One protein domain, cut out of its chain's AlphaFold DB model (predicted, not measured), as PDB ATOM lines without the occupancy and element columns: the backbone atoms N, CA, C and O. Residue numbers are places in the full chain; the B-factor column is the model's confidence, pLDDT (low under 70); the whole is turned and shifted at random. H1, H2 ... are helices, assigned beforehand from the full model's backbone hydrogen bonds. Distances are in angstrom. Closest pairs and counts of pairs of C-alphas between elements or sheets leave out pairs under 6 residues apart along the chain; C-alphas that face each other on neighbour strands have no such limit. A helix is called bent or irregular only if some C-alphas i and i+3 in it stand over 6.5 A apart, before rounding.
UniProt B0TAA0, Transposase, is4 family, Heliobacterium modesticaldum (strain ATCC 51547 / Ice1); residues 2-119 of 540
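This is residues 2 to 119 of the 540 residues of the protein "Transposase, is4 family" of Heliobacterium modesticaldum (strain ATCC 51547 / Ice1) (UniProt B0TAA0). A cluster of crossed helices is set round one helix, H4, which runs through the middle: H7 crosses it near one end, H2 and H5 lie on different sides of it, and the short H6 fills in between H2 and H5. H1 packs on H6 at the far rim, and residues 2 to 15, with no named element, run over one side toward it. The printed part has 118 residues with seven named helices, H1 to H7 in order, and no named strand; it is all helix, with 65 residues in the helices. It is compact, with a radius of gyration of the C-alphas of 14.1 A and spans of 40 by 31 by 26 A.

Find C-alpha 60 at (86.685, 27.150, 0.606); from there H4, residues 60 to 73, runs 19.8 A to C-alpha 73 at (81.600, 34.445, 18.342). Look next at H5, residues 77 to 86, 14.7 A long, and H6, residues 88 to 93. H7, residues 106 to 117, runs 17.9 A and ends at C-alpha 117, at (72.488, 24.824, -1.197). Before H4 you find H1, residues 16 to 22, H2, residues 28 to 39, 16.0 A long, and H3, residues 42 to 45. H1 and H2 are only just irregular: C-alphas 17 and 20, and likewise 34 and 37, are 6.7 A apart.

Start at H4, which touches H7 about perpendicular, at 81 degrees, through residues 108 to 112 of H7 alone; the closest C-alphas, of Met 63 and His 111, are 7.1 A apart. H4 only just touches H5, with 3 pairs of C-alphas within 8 A, about perpendicular at 80 degrees; the closest C-alphas are those of Gln 70 and Met 80, 5.9 A. H4 only just touches H2, also with 3 pairs, through residues 36 to 37 of H2 alone; the closest C-alphas are those of Ala 36 and Met 65, 6.7 A. Residues 29 to 33 of H2 touch H6 at a shallow tilt of 25 degrees, the same way, closest at C-alphas 33 and 93, 4.7 A. H5 and H6 touch only at the corner, closest at C-alphas 84 and 91, 5.7 A. H1 only just touches H6, with 3 pairs; C-alphas 19 and 92 are closest, 7.2 A. H3 is close to H4 but not clearly touching, with C-alphas 45 and 60 closest, 7.7 A. In H4, H5 and H6 every O i to N i+4 pair is within hydrogen-bond range, against 5 of 8 in H2, 7 of 8 in H7 and 1 of 3 in H1, where 3 of 4 O i to N i+3 pairs are; H3 is too short for an i+4 pair.

The C-alphas farthest apart, of Asp 26 and Asn 53, are 42.2 A from each other. The printed part has no cut. The links H3 to H4 and H6 to H7 are long, with 14 and 12 residues. The mean pLDDT of the printed part is 88.4, and residues 7 to 16, of which 16 belongs to H1, are under 70.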
ATOM      1  N   PHE A   2      88.177  27.940  -8.334       78.62
ATOM      2  CA  PHE A   2      88.087  27.194  -7.069       78.62
ATOM      3  C   PHE A   2      89.450  27.100  -6.371       78.62
ATOM      4  O   PHE A   2      90.456  26.798  -7.005       78.62
ATOM      5  N   ARG A   3      89.468  27.335  -5.056       78.31
ATOM      6  CA  ARG A   3      90.603  27.062  -4.168       78.31
ATOM      7  C   ARG A   3      90.073  26.350  -2.937       78.31
ATOM      8  O   ARG A   3      89.171  26.871  -2.280       78.31
ATOM      9  N   PHE A   4      90.597  25.168  -2.646       79.94
ATOM     10  CA  PHE A   4      90.158  24.402  -1.484       79.94
ATOM     11  C   PHE A   4      90.897  24.834  -0.215       79.94
ATOM     12  O   PHE A   4      90.245  25.176   0.774       79.94
ATOM     13  N   ASP A   5      92.227  24.902  -0.301       82.94
ATOM     14  CA  ASP A   5      93.134  25.297   0.774       82.94
ATOM     15  C   ASP A   5      93.901  26.583   0.469       82.94
ATOM     16  O   ASP A   5      93.949  27.046  -0.674       82.94
ATOM     17  N   VAL A   6      94.457  27.169   1.532       76.62
ATOM     18  CA  VAL A   6      95.436  28.256   1.448       76.62
ATOM     19  C   VAL A   6      96.801  27.695   1.054       76.62
ATOM     20  O   VAL A   6      97.137  26.566   1.414       76.62
ATOM     21  N   ASP A   7      97.586  28.485   0.322       68.88
ATOM     22  CA  ASP A   7      98.957  28.109  -0.016       68.88
ATOM     23  C   ASP A   7      99.814  28.000   1.263       68.88
ATOM     24  O   ASP A   7      99.634  28.801   2.182       68.88
ATOM     25  N   PRO A   8     100.762  27.044   1.354       60.72
ATOM     26  CA  PRO A   8     101.568  26.844   2.563       60.72
ATOM     27  C   PRO A   8     102.437  28.052   2.935       60.72
ATOM     28  O   PRO A   8     102.756  28.249   4.106       60.72
ATOM     29  N   GLN A   9     102.827  28.860   1.944       58.09
ATOM     30  CA  GLN A   9     103.590  30.085   2.150       58.09
ATOM     31  C   GLN A   9     102.635  31.276   2.262       58.09
ATOM     32  O   GLN A   9     102.246  31.885   1.267       58.09
ATOM     33  N   VAL A  10     102.253  31.584   3.498       61.97
ATOM     34  CA  VAL A  10     101.222  32.584   3.807       61.97
ATOM     35  C   VAL A  10     101.811  33.992   3.999       61.97
ATOM     36  O   VAL A  10     101.160  34.986   3.694       61.97
ATOM     37  N   SER A  11     103.061  34.094   4.462       64.75
ATOM     38  CA  SER A  11     103.797  35.356   4.621       64.75
ATOM     39  C   SER A  11     105.308  35.123   4.496       64.75
ATOM     40  O   SER A  11     105.783  33.989   4.584       64.75
ATOM     41  N   PHE A  12     106.062  36.200   4.266       64.12
ATOM     42  CA  PHE A  12     107.529  36.195   4.302       64.12
ATOM     43  C   PHE A  12     108.069  36.032   5.733       64.12
ATOM     44  O   PHE A  12     109.186  35.559   5.928       64.12
ATOM     45  N   TYR A  13     107.275  36.411   6.736       65.25
ATOM     46  CA  TYR A  13     107.639  36.307   8.144       65.25
ATOM     47  C   TYR A  13     107.255  34.932   8.709       65.25
ATOM     48  O   TYR A  13     106.113  34.487   8.564       65.25
ATOM     49  N   ASP A  14     108.188  34.273   9.403       64.44
ATOM     50  CA  ASP A  14     107.914  33.015  10.105       64.44
ATOM     51  C   ASP A  14     107.179  33.280  11.428       64.44
ATOM     52  O   ASP A  14     107.763  33.384  12.508       64.44
ATOM     53  N   PHE A  15     105.858  33.419  11.337       67.75
ATOM     54  CA  PHE A  15     104.994  33.545  12.509       67.75
ATOM     55  C   PHE A  15     104.701  32.195  13.180       67.75
ATOM     56  O   PHE A  15     104.071  32.181  14.239       67.75
ATOM     57  N   ALA A  16     105.127  31.061  12.601       69.69
ATOM     58  CA  ALA A  16     104.758  29.738  13.102       69.69
ATOM     59  C   ALA A  16     105.271  29.511  14.530       69.69
ATOM     60  O   ALA A  16     104.527  29.016  15.377       69.69
ATOM     61  N   ALA A  17     106.494  29.965  14.812       73.00
ATOM     62  CA  ALA A  17     107.115  29.886  16.132       73.00
ATOM     63  C   ALA A  17     106.449  30.786  17.195       73.00
ATOM     64  O   ALA A  17     106.600  30.539  18.391       73.00
ATOM     65  N   LEU A  18     105.707  31.824  16.789       82.69
ATOM     66  CA  LEU A  18     105.061  32.756  17.722       82.69
ATOM     67  C   LEU A  18     103.698  32.265  18.208       82.69
ATOM     68  O   LEU A  18     103.241  32.696  19.267       82.69
ATOM     69  N   TRP A  19     103.037  31.368  17.475       87.50
ATOM     70  CA  TRP A  19     101.673  30.965  17.817       87.50
ATOM     71  C   TRP A  19     101.566  30.362  19.216       87.50
ATOM     72  O   TRP A  19     100.635  30.706  19.940       87.50
ATOM     73  N   ASP A  20     102.532  29.536  19.624       85.12
ATOM     74  CA  ASP A  20     102.611  28.920  20.963       85.12
ATOM     75  C   ASP A  20     102.730  29.920  22.109       85.12
ATOM     76  O   ASP A  20     102.266  29.639  23.211       85.12
ATOM     77  N   GLN A  21     103.246  31.118  21.836       88.00
ATOM     78  CA  GLN A  21     103.302  32.210  22.808       88.00
ATOM     79  C   GLN A  21     102.031  33.067  22.786       88.00
ATOM     80  O   GLN A  21     101.624  33.602  23.815       88.00
ATOM     81  N   LEU A  22     101.412  33.221  21.614       90.62
ATOM     82  CA  LEU A  22     100.307  34.154  21.393       90.62
ATOM     83  C   LEU A  22      98.921  33.566  21.678       90.62
ATOM     84  O   LEU A  22      98.003  34.307  22.023       90.62
ATOM     85  N   VAL A  23      98.748  32.255  21.512       92.50
ATOM     86  CA  VAL A  23      97.464  31.572  21.716       92.50
ATOM     87  C   VAL A  23      97.622  30.540  22.832       92.50
ATOM     88  O   VAL A  23      98.409  29.609  22.667       92.50
ATOM     89  N   PRO A  24      96.878  30.628  23.945       91.19
ATOM     90  CA  PRO A  24      96.989  29.670  25.046       91.19
ATOM     91  C   PRO A  24      96.763  28.217  24.608       91.19
ATOM     92  O   PRO A  24      95.937  27.948  23.733       91.19
ATOM     93  N   ALA A  25      97.476  27.265  25.217       86.81
ATOM     94  CA  ALA A  25      97.370  25.835  24.891       86.81
ATOM     95  C   ALA A  25      95.951  25.272  25.122       86.81
ATOM     96  O   ALA A  25      95.478  24.416  24.373       86.81
ATOM     97  N   ASP A  26      95.248  25.803  26.120       88.38
ATOM     98  CA  ASP A  26      93.885  25.440  26.510       88.38
ATOM     99  C   ASP A  26      92.801  26.189  25.704       88.38
ATOM    100  O   ASP A  26      91.599  25.978  25.909       88.38
ATOM    101  N   SER A  27      93.200  27.023  24.738       92.81
ATOM    102  CA  SER A  27      92.285  27.777  23.883       92.81
ATOM    103  C   SER A  27      91.436  26.860  22.995       92.81
ATOM    104  O   SER A  27      91.928  25.932  22.342       92.81
ATOM    105  N   VAL A  28      90.141  27.180  22.899       94.38
ATOM    106  CA  VAL A  28      89.207  26.520  21.971       94.38
ATOM    107  C   VAL A  28      89.620  26.725  20.512       94.38
ATOM    108  O   VAL A  28      89.342  25.872  19.677       94.38
ATOM    109  N   PHE A  29      90.315  27.821  20.195       95.69
ATOM    110  CA  PHE A  29      90.755  28.132  18.837       95.69
ATOM    111  C   PHE A  29      91.870  27.191  18.361       95.69
ATOM    112  O   PHE A  29      91.932  26.886  17.172       95.69
ATOM    113  N   ARG A  30      92.687  26.649  19.281       92.19
ATOM    114  CA  ARG A  30      93.624  25.542  18.994       92.19
ATOM    115  C   ARG A  30      92.905  24.266  18.638       92.19
ATOM    116  O   ARG A  30      93.122  23.734  17.555       92.19
ATOM    117  N   LEU A  31      91.985  23.845  19.501       91.69
ATOM    118  CA  LEU A  31      91.158  22.674  19.227       91.69
ATOM    119  C   LEU A  31      90.417  22.816  17.888       91.69
ATOM    120  O   LEU A  31      90.357  21.880  17.095       91.69
ATOM    121  N   PHE A  32      89.875  24.004  17.620       95.31
ATOM    122  CA  PHE A  32      89.180  24.307  16.378       95.31
ATOM    123  C   PHE A  32      90.106  24.213  15.158       95.31
ATOM    124  O   PHE A  32      89.729  23.575  14.177       95.31
ATOM    125  N   ARG A  33      91.317  24.794  15.210       92.75
ATOM    126  CA  ARG A  33      92.301  24.727  14.112       92.75
ATOM    127  C   ARG A  33      92.672  23.286  13.763       92.75
ATOM    128  O   ARG A  33      92.897  22.984  12.598       92.75
ATOM    129  N   GLU A  34      92.745  22.416  14.761       89.06
ATOM    130  CA  GLU A  34      93.111  21.014  14.571       89.06
ATOM    131  C   GLU A  34      91.955  20.176  14.012       89.06
ATOM    132  O   GLU A  34      92.155  19.373  13.102       89.06
ATOM    133  N   LEU A  35      90.739  20.365  14.534       91.25
ATOM    134  CA  LEU A  35      89.605  19.488  14.238       91.25
ATOM    135  C   LEU A  35      88.710  19.979  13.097       91.25
ATOM    136  O   LEU A  35      88.217  19.156  12.329       91.25
ATOM    137  N   ALA A  36      88.479  21.287  12.954       94.50
ATOM    138  CA  ALA A  36      87.575  21.803  11.924       94.50
ATOM    139  C   ALA A  36      88.004  21.424  10.489       94.50
ATOM    140  O   ALA A  36      87.124  21.049   9.711       94.50
ATOM    141  N   PRO A  37      89.306  21.416  10.127       92.62
ATOM    142  CA  PRO A  37      89.751  20.924   8.821       92.62
ATOM    143  C   PRO A  37      89.377  19.466   8.539       92.62
ATOM    144  O   PRO A  37      89.104  19.133   7.392       92.62
ATOM    145  N   LEU A  38      89.312  18.605   9.561       91.56
ATOM    146  CA  LEU A  38      88.919  17.199   9.392       91.56
ATOM    147  C   LEU A  38      87.450  17.071   8.969       91.56
ATOM    148  O   LEU A  38      87.081  16.141   8.257       91.56
ATOM    149  N   LEU A  39      86.601  18.017   9.372       94.69
ATOM    150  CA  LEU A  39      85.177  18.003   9.037       94.69
ATOM    151  C   LEU A  39      84.909  18.430   7.592       94.69
ATOM    152  O   LEU A  39      83.839  18.121   7.070       94.69
ATOM    153  N   ILE A  40      85.841  19.152   6.962       95.19
ATOM    154  CA  ILE A  40      85.630  19.871   5.702       95.19
ATOM    155  C   ILE A  40      86.486  19.236   4.605       95.19
ATOM    156  O   ILE A  40      87.705  19.412   4.569       95.19
ATOM    157  N   GLN A  41      85.836  18.529   3.689       92.81
ATOM    158  CA  GLN A  41      86.484  17.726   2.655       92.81
ATOM    159  C   GLN A  41      86.396  18.419   1.281       92.81
ATOM    160  O   GLN A  41      85.452  19.175   1.033       92.81
ATOM    161  N   PRO A  42      87.367  18.215   0.370       90.50
ATOM    162  CA  PRO A  42      87.352  18.885  -0.933       90.50
ATOM    163  C   PRO A  42      86.110  18.540  -1.759       90.50
ATOM    164  O   PRO A  42      85.560  19.401  -2.453       90.50
ATOM    165  N   GLU A  43      85.627  17.305  -1.638       91.38
ATOM    166  CA  GLU A  43      84.488  16.777  -2.385       91.38
ATOM    167  C   GLU A  43      83.180  17.497  -2.032       91.38
ATOM    168  O   GLU A  43      82.282  17.567  -2.878       91.38
ATOM    169  N   ASP A  44      83.087  18.095  -0.837       92.94
ATOM    170  CA  ASP A  44      81.916  18.852  -0.372       92.94
ATOM    171  C   ASP A  44      81.593  20.031  -1.302       92.94
ATOM    172  O   ASP A  44      80.437  20.433  -1.457       92.94
ATOM    173  N   PHE A  45      82.616  20.574  -1.968       91.56
ATOM    174  CA  PHE A  45      82.499  21.743  -2.836       91.56
ATOM    175  C   PHE A  45      82.302  21.401  -4.316       91.56
ATOM    176  O   PHE A  45      82.250  22.304  -5.161       91.56
ATOM    177  N   THR A  46      82.136  20.117  -4.645       87.62
ATOM    178  CA  THR A  46      81.911  19.658  -6.019       87.62
ATOM    179  C   THR A  46      80.655  20.306  -6.612       87.62
ATOM    180  O   THR A  46      79.542  20.167  -6.096       87.62
ATOM    181  N   GLY A  47      80.834  21.030  -7.719       86.88
ATOM    182  CA  GLY A  47      79.756  21.746  -8.408       86.88
ATOM    183  C   GLY A  47      79.304  23.053  -7.741       86.88
ATOM    184  O   GLY A  47      78.333  23.647  -8.203       86.88
ATOM    185  N   LEU A  48      79.980  23.522  -6.681       87.88
ATOM    186  CA  LEU A  48      79.700  24.822  -6.039       87.88
ATOM    187  C   LEU A  48      80.572  25.970  -6.568       87.88
ATOM    188  O   LEU A  48      80.258  27.145  -6.352       87.88
ATOM    189  N   TYR A  49      81.671  25.634  -7.241       84.38
ATOM    190  CA  TYR A  49      82.633  26.580  -7.790       84.38
ATOM    191  C   TYR A  49      82.924  26.261  -9.251       84.38
ATOM    192  O   TYR A  49      82.946  25.103  -9.657       84.38
ATOM    193  N   CYS A  50      83.197  27.310 -10.025       80.12
ATOM    194  CA  CYS A  50      83.789  27.163 -11.344       80.12
ATOM    195  C   CYS A  50      85.292  26.884 -11.195       80.12
ATOM    196  O   CYS A  50      85.987  27.587 -10.446       80.12
ATOM    197  N   LEU A  51      85.769  25.845 -11.880       77.94
ATOM    198  CA  LEU A  51      87.139  25.350 -11.751       77.94
ATOM    199  C   LEU A  51      88.152  26.290 -12.409       77.94
ATOM    200  O   LEU A  51      89.209  26.525 -11.838       77.94
ATOM    201  N   ASP A  52      87.804  26.888 -13.541       75.94
ATOM    202  CA  ASP A  52      88.734  27.549 -14.460       75.94
ATOM    203  C   ASP A  52      88.403  29.024 -14.745       75.94
ATOM    204  O   ASP A  52      89.264  29.759 -15.217       75.94
ATOM    205  N   ASN A  53      87.202  29.499 -14.399       73.19
ATOM    206  CA  ASN A  53      86.777  30.873 -14.682       73.19
ATOM    207  C   ASN A  53      86.594  31.744 -13.418       73.19
ATOM    208  O   ASN A  53      86.223  31.275 -12.332       73.19
ATOM    209  N   GLY A  54      86.834  33.049 -13.566       72.56
ATOM    210  CA  GLY A  54      86.603  34.099 -12.569       72.56
ATOM    211  C   GLY A  54      87.737  34.319 -11.560       72.56
ATOM    212  O   GLY A  54      88.624  33.479 -11.396       72.56
ATOM    213  N   ARG A  55      87.668  35.447 -10.833       72.56
ATOM    214  CA  ARG A  55      88.634  35.844  -9.789       72.56
ATOM    215  C   ARG A  55      88.883  34.691  -8.794       72.56
ATOM    216  O   ARG A  55      87.922  34.002  -8.429       72.56
ATOM    217  N   PRO A  56      90.133  34.461  -8.347       71.44
ATOM    218  CA  PRO A  56      90.411  33.495  -7.288       71.44
ATOM    219  C   PRO A  56      89.609  33.829  -6.028       71.44
ATOM    220  O   PRO A  56      89.630  34.972  -5.567       71.44
ATOM    221  N   SER A  57      88.871  32.855  -5.496       80.06
ATOM    222  CA  SER A  57      88.175  33.022  -4.219       80.06
ATOM    223  C   SER A  57      89.131  32.800  -3.049       80.06
ATOM    224  O   SER A  57      90.164  32.147  -3.200       80.06
ATOM    225  N   HIS A  58      88.740  33.262  -1.858       84.44
ATOM    226  CA  HIS A  58      89.291  32.705  -0.622       84.44
ATOM    227  C   HIS A  58      89.121  31.177  -0.610       84.44
ATOM    228  O   HIS A  58      88.183  30.645  -1.222       84.44
ATOM    229  N   ALA A  59      90.029  30.489   0.081       90.19
ATOM    230  CA  ALA A  59      90.000  29.040   0.217       90.19
ATOM    231  C   ALA A  59      88.666  28.582   0.828       90.19
ATOM    232  O   ALA A  59      88.218  29.119   1.845       90.19
ATOM    233  N   ALA A  60      88.012  27.603   0.204       92.56
ATOM    234  CA  ALA A  60      86.685  27.150   0.606       92.56
ATOM    235  C   ALA A  60      86.677  26.605   2.041       92.56
ATOM    236  O   ALA A  60      85.760  26.929   2.800       92.56
ATOM    237  N   ARG A  61      87.730  25.874   2.436       94.19
ATOM    238  CA  ARG A  61      87.901  25.388   3.809       94.19
ATOM    239  C   ARG A  61      88.016  26.540   4.807       94.19
ATOM    240  O   ARG A  61      87.260  26.581   5.775       94.19
ATOM    241  N   GLN A  62      88.886  27.514   4.532       94.06
ATOM    242  CA  GLN A  62      89.081  28.687   5.390       94.06
ATOM    243  C   GLN A  62      87.789  29.510   5.533       94.06
ATOM    244  O   GLN A  62      87.427  29.907   6.637       94.06
ATOM    245  N   MET A  63      87.039  29.708   4.445       95.94
ATOM    246  CA  MET A  63      85.745  30.402   4.480       95.94
ATOM    247  C   MET A  63      84.678  29.640   5.273       95.94
ATOM    248  O   MET A  63      83.887  30.260   5.989       95.94
ATOM    249  N   THR A  64      84.651  28.309   5.177       96.94
ATOM    250  CA  THR A  64      83.739  27.473   5.971       96.94
ATOM    251  C   THR A  64      84.082  27.569   7.455       96.94
ATOM    252  O   THR A  64      83.197  27.814   8.276       96.94
ATOM    253  N   MET A  65      85.369  27.479   7.795       97.38
ATOM    254  CA  MET A  65      85.858  27.688   9.156       97.38
ATOM    255  C   MET A  65      85.501  29.088   9.674       97.38
ATOM    256  O   MET A  65      85.013  29.221  10.794       97.38
ATOM    257  N   ALA A  66      85.647  30.130   8.851       97.12
ATOM    258  CA  ALA A  66      85.275  31.494   9.220       97.12
ATOM    259  C   ALA A  66      83.767  31.635   9.489       97.12
ATOM    260  O   ALA A  66      83.380  32.356  10.405       97.12
ATOM    261  N   CYS A  67      82.909  30.916   8.757       96.50
ATOM    262  CA  CYS A  67      81.474  30.866   9.049       96.50
ATOM    263  C   CYS A  67      81.166  30.155  10.377       96.50
ATOM    264  O   CYS A  67      80.292  30.606  11.113       96.50
ATOM    265  N   MET A  68      81.877  29.071  10.709       96.44
ATOM    266  CA  MET A  68      81.729  28.391  12.005       96.44
ATOM    267  C   MET A  68      82.168  29.302  13.162       96.44
ATOM    268  O   MET A  68      81.442  29.434  14.148       96.44
ATOM    269  N   LEU A  69      83.316  29.978  13.024       96.31
ATOM    270  CA  LEU A  69      83.803  30.948  14.011       96.31
ATOM    271  C   LEU A  69      82.860  32.147  14.151       96.31
ATOM    272  O   LEU A  69      82.636  32.600  15.269       96.31
ATOM    273  N   GLN A  70      82.269  32.628  13.053       95.12
ATOM    274  CA  GLN A  70      81.286  33.716  13.085       95.12
ATOM    275  C   GLN A  70      80.127  33.392  14.038       95.12
ATOM    276  O   GLN A  70      79.763  34.233  14.857       95.12
ATOM    277  N   GLU A  71      79.567  32.184  13.961       91.25
ATOM    278  CA  GLU A  71      78.469  31.768  14.843       91.25
ATOM    279  C   GLU A  71      78.973  31.460  16.265       91.25
ATOM    280  O   GLU A  71      78.300  31.790  17.240       91.25
ATOM    281  N   MET A  72      80.196  30.929  16.416       92.31
ATOM    282  CA  MET A  72      80.820  30.719  17.732       92.31
ATOM    283  C   MET A  72      81.065  32.025  18.500       92.31
ATOM    284  O   MET A  72      80.965  32.039  19.727       92.31
ATOM    285  N   LEU A  73      81.369  33.110  17.786       93.44
ATOM    286  CA  LEU A  73      81.600  34.445  18.342       93.44
ATOM    287  C   LEU A  73      80.331  35.308  18.394       93.44
ATOM    288  O   LEU A  73      80.333  36.364  19.020       93.44
ATOM    289  N   GLY A  74      79.248  34.890  17.733       91.75
ATOM    290  CA  GLY A  74      78.038  35.700  17.588       91.75
ATOM    291  C   GLY A  74      78.249  36.956  16.732       91.75
ATOM    292  O   GLY A  74      77.576  37.973  16.929       91.75
ATOM    293  N   GLU A  75      79.166  36.916  15.769       94.19
ATOM    294  CA  GLU A  75      79.588  38.082  14.993       94.19
ATOM    295  C   GLU A  75      78.715  38.347  13.763       94.19
ATOM    296  O   GLU A  75      78.038  37.471  13.220       94.19
ATOM    297  N   THR A  76      78.652  39.611  13.338       94.06
ATOM    298  CA  THR A  76      78.034  39.958  12.041       94.06
ATOM    299  C   THR A  76      79.022  39.678  10.909       94.06
ATOM    300  O   THR A  76      80.173  39.347  11.168       94.06
ATOM    301  N   ASP A  77      78.629  39.821   9.639       95.44
ATOM    302  CA  ASP A  77      79.600  39.688   8.536       95.44
ATOM    303  C   ASP A  77      80.707  40.756   8.634       95.44
ATOM    304  O   ASP A  77      81.883  40.441   8.483       95.44
ATOM    305  N   ARG A  78      80.349  41.998   8.993       95.88
ATOM    306  CA  ARG A  78      81.316  43.086   9.244       95.88
ATOM    307  C   ARG A  78      82.114  42.888  10.529       95.88
ATOM    308  O   ARG A  78      83.292  43.219  10.578       95.88
ATOM    309  N   GLY A  79      81.467  42.353  11.562       96.75
ATOM    310  CA  GLY A  79      82.130  41.987  12.809       96.75
ATOM    311  C   GLY A  79      83.187  40.918  12.564       96.75
ATOM    312  O   GLY A  79      84.338  41.096  12.940       96.75
ATOM    313  N   MET A  80      82.839  39.867  11.821       96.75
ATOM    314  CA  MET A  80      83.774  38.805  11.470       96.75
ATOM    315  C   MET A  80      84.907  39.313  10.573       96.75
ATOM    316  O   MET A  80      86.055  38.950  10.809       96.75
ATOM    317  N   GLU A  81      84.635  40.203   9.614       97.06
ATOM    318  CA  GLU A  81      85.698  40.899   8.878       97.06
ATOM    319  C   GLU A  81      86.676  41.588   9.843       97.06
ATOM    320  O   GLU A  81      87.883  41.353   9.763       97.06
ATOM    321  N   ALA A  82      86.174  42.376  10.799       97.06
ATOM    322  CA  ALA A  82      87.020  43.025  11.797       97.06
ATOM    323  C   ALA A  82      87.813  42.000  12.631       97.06
ATOM    324  O   ALA A  82      89.020  42.162  12.796       97.06
ATOM    325  N   GLN A  83      87.185  40.904  13.073       97.56
ATOM    326  CA  GLN A  83      87.870  39.835  13.808       97.56
ATOM    327  C   GLN A  83      89.012  39.217  12.985       97.56
ATOM    328  O   GLN A  83      90.117  39.068  13.494       97.56
ATOM    329  N   THR A  84      88.806  38.930  11.697       96.38
ATOM    330  CA  THR A  84      89.871  38.373  10.833       96.38
ATOM    331  C   THR A  84      91.035  39.336  10.590       96.38
ATOM    332  O   THR A  84      92.116  38.901  10.196       96.38
ATOM    333  N   ARG A  85      90.835  40.638  10.829       94.75
ATOM    334  CA  ARG A  85      91.874  41.668  10.701       94.75
ATOM    335  C   ARG A  85      92.741  41.784  11.946       94.75
ATOM    336  O   ARG A  85      93.947  41.936  11.806       94.75
ATOM    337  N   VAL A  86      92.148  41.734  13.140       94.06
ATOM    338  CA  VAL A  86      92.851  42.136  14.376       94.06
ATOM    339  C   VAL A  86      92.918  41.063  15.459       94.06
ATOM    340  O   VAL A  86      93.749  41.164  16.355       94.06
ATOM    341  N   ASN A  87      92.066  40.039  15.411       95.94
ATOM    342  CA  ASN A  87      92.012  39.028  16.460       95.94
ATOM    343  C   ASN A  87      93.007  37.898  16.172       95.94
ATOM    344  O   ASN A  87      92.854  37.130  15.220       95.94
ATOM    345  N   ILE A  88      94.024  37.805  17.029       94.88
ATOM    346  CA  ILE A  88      95.125  36.846  16.918       94.88
ATOM    347  C   ILE A  88      94.619  35.401  16.985       94.88
ATOM    348  O   ILE A  88      95.036  34.584  16.167       94.88
ATOM    349  N   GLU A  89      93.692  35.078  17.891       95.31
ATOM    350  CA  GLU A  89      93.148  33.718  18.007       95.31
ATOM    351  C   GLU A  89      92.311  33.334  16.781       95.31
ATOM    352  O   GLU A  89      92.357  32.186  16.337       95.31
ATOM    353  N   VAL A  90      91.588  34.290  16.187       96.62
ATOM    354  CA  VAL A  90      90.819  34.071  14.950       96.62
ATOM    355  C   VAL A  90      91.746  33.876  13.756       96.62
ATOM    356  O   VAL A  90      91.560  32.922  13.000       96.62
ATOM    357  N   LYS A  91      92.765  34.729  13.593       94.12
ATOM    358  CA  LYS A  91      93.790  34.558  12.551       94.12
ATOM    359  C   LYS A  91      94.481  33.208  12.689       94.12
ATOM    360  O   LYS A  91      94.561  32.458  11.720       94.12
ATOM    361  N   PHE A  92      94.878  32.852  13.909       93.69
ATOM    362  CA  PHE A  92      95.451  31.550  14.205       93.69
ATOM    363  C   PHE A  92      94.488  30.411  13.844       93.69
ATOM    364  O   PHE A  92      94.884  29.502  13.119       93.69
ATOM    365  N   ALA A  93      93.229  30.452  14.278       95.06
ATOM    366  CA  ALA A  93      92.249  29.409  13.974       95.06
ATOM    367  C   ALA A  93      92.035  29.215  12.467       95.06
ATOM    368  O   ALA A  93      91.854  28.088  12.015       95.06
ATOM    369  N   LEU A  94      92.081  30.301  11.691       94.00
ATOM    370  CA  LEU A  94      91.906  30.300  10.236       94.00
ATOM    371  C   LEU A  94      93.198  30.045   9.450       94.00
ATOM    372  O   LEU A  94      93.158  30.032   8.219       94.00
ATOM    373  N   GLY A  95      94.331  29.857  10.130       90.19
ATOM    374  CA  GLY A  95      95.629  29.683   9.478       90.19
ATOM    375  C   GLY A  95      96.119  30.926   8.729       90.19
ATOM    376  O   GLY A  95      96.899  30.784   7.797       90.19
ATOM    377  N   MET A  96      95.654  32.114   9.117       89.81
ATOM    378  CA  MET A  96      96.048  33.388   8.516       89.81
ATOM    379  C   MET A  96      97.340  33.912   9.145       89.81
ATOM    380  O   MET A  96      97.550  33.772  10.355       89.81
ATOM    381  N   ALA A  97      98.177  34.577   8.354       87.38
ATOM    382  CA  ALA A  97      99.318  35.324   8.874       87.38
ATOM    383  C   ALA A  97      98.875  36.576   9.658       87.38
ATOM    384  O   ALA A  97      97.762  37.096   9.498       87.38
ATOM    385  N   LEU A  98      99.754  37.081  10.531       87.19
ATOM    386  CA  LEU A  98      99.452  38.253  11.361       87.19
ATOM    387  C   LEU A  98      99.219  39.512  10.516       87.19
ATOM    388  O   LEU A  98      98.296  40.269  10.806       87.19
ATOM    389  N   ASP A  99      99.973  39.674   9.434       87.50
ATOM    390  CA  ASP A  99      99.934  40.804   8.500       87.50
ATOM    391  C   ASP A  99      98.867  40.683   7.394       87.50
ATOM    392  O   ASP A  99      98.651  41.632   6.642       87.50
ATOM    393  N   GLU A 100      98.147  39.558   7.304       87.62
ATOM    394  CA  GLU A 100      97.067  39.418   6.324       87.62
ATOM    395  C   GLU A 100      95.933  40.441   6.540       87.62
ATOM    396  O   GLU A 100      95.485  40.650   7.673       87.62
ATOM    397  N   PRO A 101      95.361  41.009   5.462       88.25
ATOM    398  CA  PRO A 101      94.379  42.088   5.541       88.25
ATOM    399  C   PRO A 101      92.980  41.659   6.009       88.25
ATOM    400  O   PRO A 101      92.113  42.522   6.096       88.25
ATOM    401  N   GLY A 102      92.723  40.382   6.308       91.38
ATOM    402  CA  GLY A 102      91.401  39.890   6.719       91.38
ATOM    403  C   GLY A 102      90.496  39.460   5.553       91.38
ATOM    404  O   GLY A 102      90.838  39.607   4.380       91.38
ATOM    405  N   ILE A 103      89.321  38.920   5.885       94.12
ATOM    406  CA  ILE A 103      88.301  38.464   4.930       94.12
ATOM    407  C   ILE A 103      87.210  39.532   4.817       94.12
ATOM    408  O   ILE A 103      86.530  39.830   5.795       94.12
ATOM    409  N   ASP A 104      86.996  40.063   3.614       94.25
ATOM    410  CA  ASP A 104      85.949  41.062   3.364       94.25
ATOM    411  C   ASP A 104      84.536  40.489   3.602       94.25
ATOM    412  O   ASP A 104      84.211  39.381   3.146       94.25
ATOM    413  N   HIS A 105      83.683  41.258   4.292       93.81
ATOM    414  CA  HIS A 105      82.332  40.852   4.690       93.81
ATOM    415  C   HIS A 105      81.440  40.379   3.527       93.81
ATOM    416  O   HIS A 105      80.569  39.526   3.733       93.81
ATOM    417  N   ALA A 106      81.641  40.882   2.303       91.50
ATOM    418  CA  ALA A 106      80.838  40.510   1.137       91.50
ATOM    419  C   ALA A 106      80.997  39.026   0.755       91.50
ATOM    420  O   ALA A 106      80.082  38.429   0.177       91.50
ATOM    421  N   ASN A 107      82.117  38.394   1.123       92.06
ATOM    422  CA  ASN A 107      82.386  36.991   0.798       92.06
ATOM    423  C   ASN A 107      81.551  36.005   1.628       92.06
ATOM    424  O   ASN A 107      81.225  34.916   1.142       92.06
ATOM    425  N   PHE A 108      81.168  36.369   2.857       94.12
ATOM    426  CA  PHE A 108      80.431  35.476   3.757       94.12
ATOM    427  C   PHE A 108      79.047  35.127   3.213       94.12
ATOM    428  O   PHE A 108      78.650  33.964   3.240       94.12
ATOM    429  N   GLY A 109      78.315  36.110   2.681       91.56
ATOM    430  CA  GLY A 109      76.968  35.890   2.148       91.56
ATOM    431  C   GLY A 109      76.947  34.869   1.008       91.56
ATOM    432  O   GLY A 109      76.170  33.915   1.046       91.56
ATOM    433  N   VAL A 110      77.850  35.033   0.036       90.06
ATOM    434  CA  VAL A 110      77.962  34.141  -1.130       90.06
ATOM    435  C   VAL A 110      78.412  32.742  -0.712       90.06
ATOM    436  O   VAL A 110      77.833  31.750  -1.153       90.06
ATOM    437  N   HIS A 111      79.419  32.638   0.161       94.25
ATOM    438  CA  HIS A 111      79.901  31.338   0.622       94.25
ATOM    439  C   HIS A 111      78.827  30.580   1.411       94.25
ATOM    440  O   HIS A 111      78.582  29.408   1.133       94.25
ATOM    441  N   ARG A 112      78.107  31.249   2.323       94.62
ATOM    442  CA  ARG A 112      77.015  30.624   3.086       94.62
ATOM    443  C   ARG A 112      75.898  30.106   2.188       94.62
ATOM    444  O   ARG A 112      75.414  29.008   2.424       94.62
ATOM    445  N   GLN A 113      75.526  30.833   1.133       93.31
ATOM    446  CA  GLN A 113      74.535  30.331   0.172       93.31
ATOM    447  C   GLN A 113      74.973  29.017  -0.487       93.31
ATOM    448  O   GLN A 113      74.150  28.115  -0.623       93.31
ATOM    449  N   ARG A 114      76.263  28.874  -0.826       94.19
ATOM    450  CA  ARG A 114      76.814  27.614  -1.357       94.19
ATOM    451  C   ARG A 114      76.710  26.475  -0.339       94.19
ATOM    452  O   ARG A 114      76.274  25.387  -0.704       94.19
ATOM    453  N   LEU A 115      77.057  26.730   0.927       96.00
ATOM    454  CA  LEU A 115      76.950  25.731   1.999       96.00
ATOM    455  C   LEU A 115      75.497  25.278   2.203       96.00
ATOM    456  O   LEU A 115      75.227  24.082   2.256       96.00
ATOM    457  N   ILE A 116      74.563  26.231   2.240       95.38
ATOM    458  CA  ILE A 116      73.128  25.977   2.427       95.38
ATOM    459  C   ILE A 116      72.535  25.211   1.241       95.38
ATOM    460  O   ILE A 116      71.702  24.332   1.438       95.38
ATOM    461  N   GLN A 117      72.965  25.507   0.010       93.56
ATOM    462  CA  GLN A 117      72.488  24.824  -1.197       93.56
ATOM    463  C   GLN A 117      72.754  23.311  -1.166       93.56
ATOM    464  O   GLN A 117      71.972  22.545  -1.728       93.56
ATOM    465  N   LYS A 118      73.852  22.890  -0.532       94.00
ATOM    466  CA  LYS A 118      74.255  21.484  -0.385       94.00
ATOM    467  C   LYS A 118      74.023  20.936   1.028       94.00
ATOM    468  O   LYS A 118      74.441  19.821   1.302       94.00
ATOM    469  N   GLU A 119      73.379  21.716   1.901       95.31
ATOM    470  CA  GLU A 119      73.130  21.383   3.311       95.31
ATOM    471  C   GLU A 119      74.390  20.915   4.068       95.31
ATOM    472  O   GLU A 119      74.332  20.036   4.930       95.31
TER     473      GLU A 119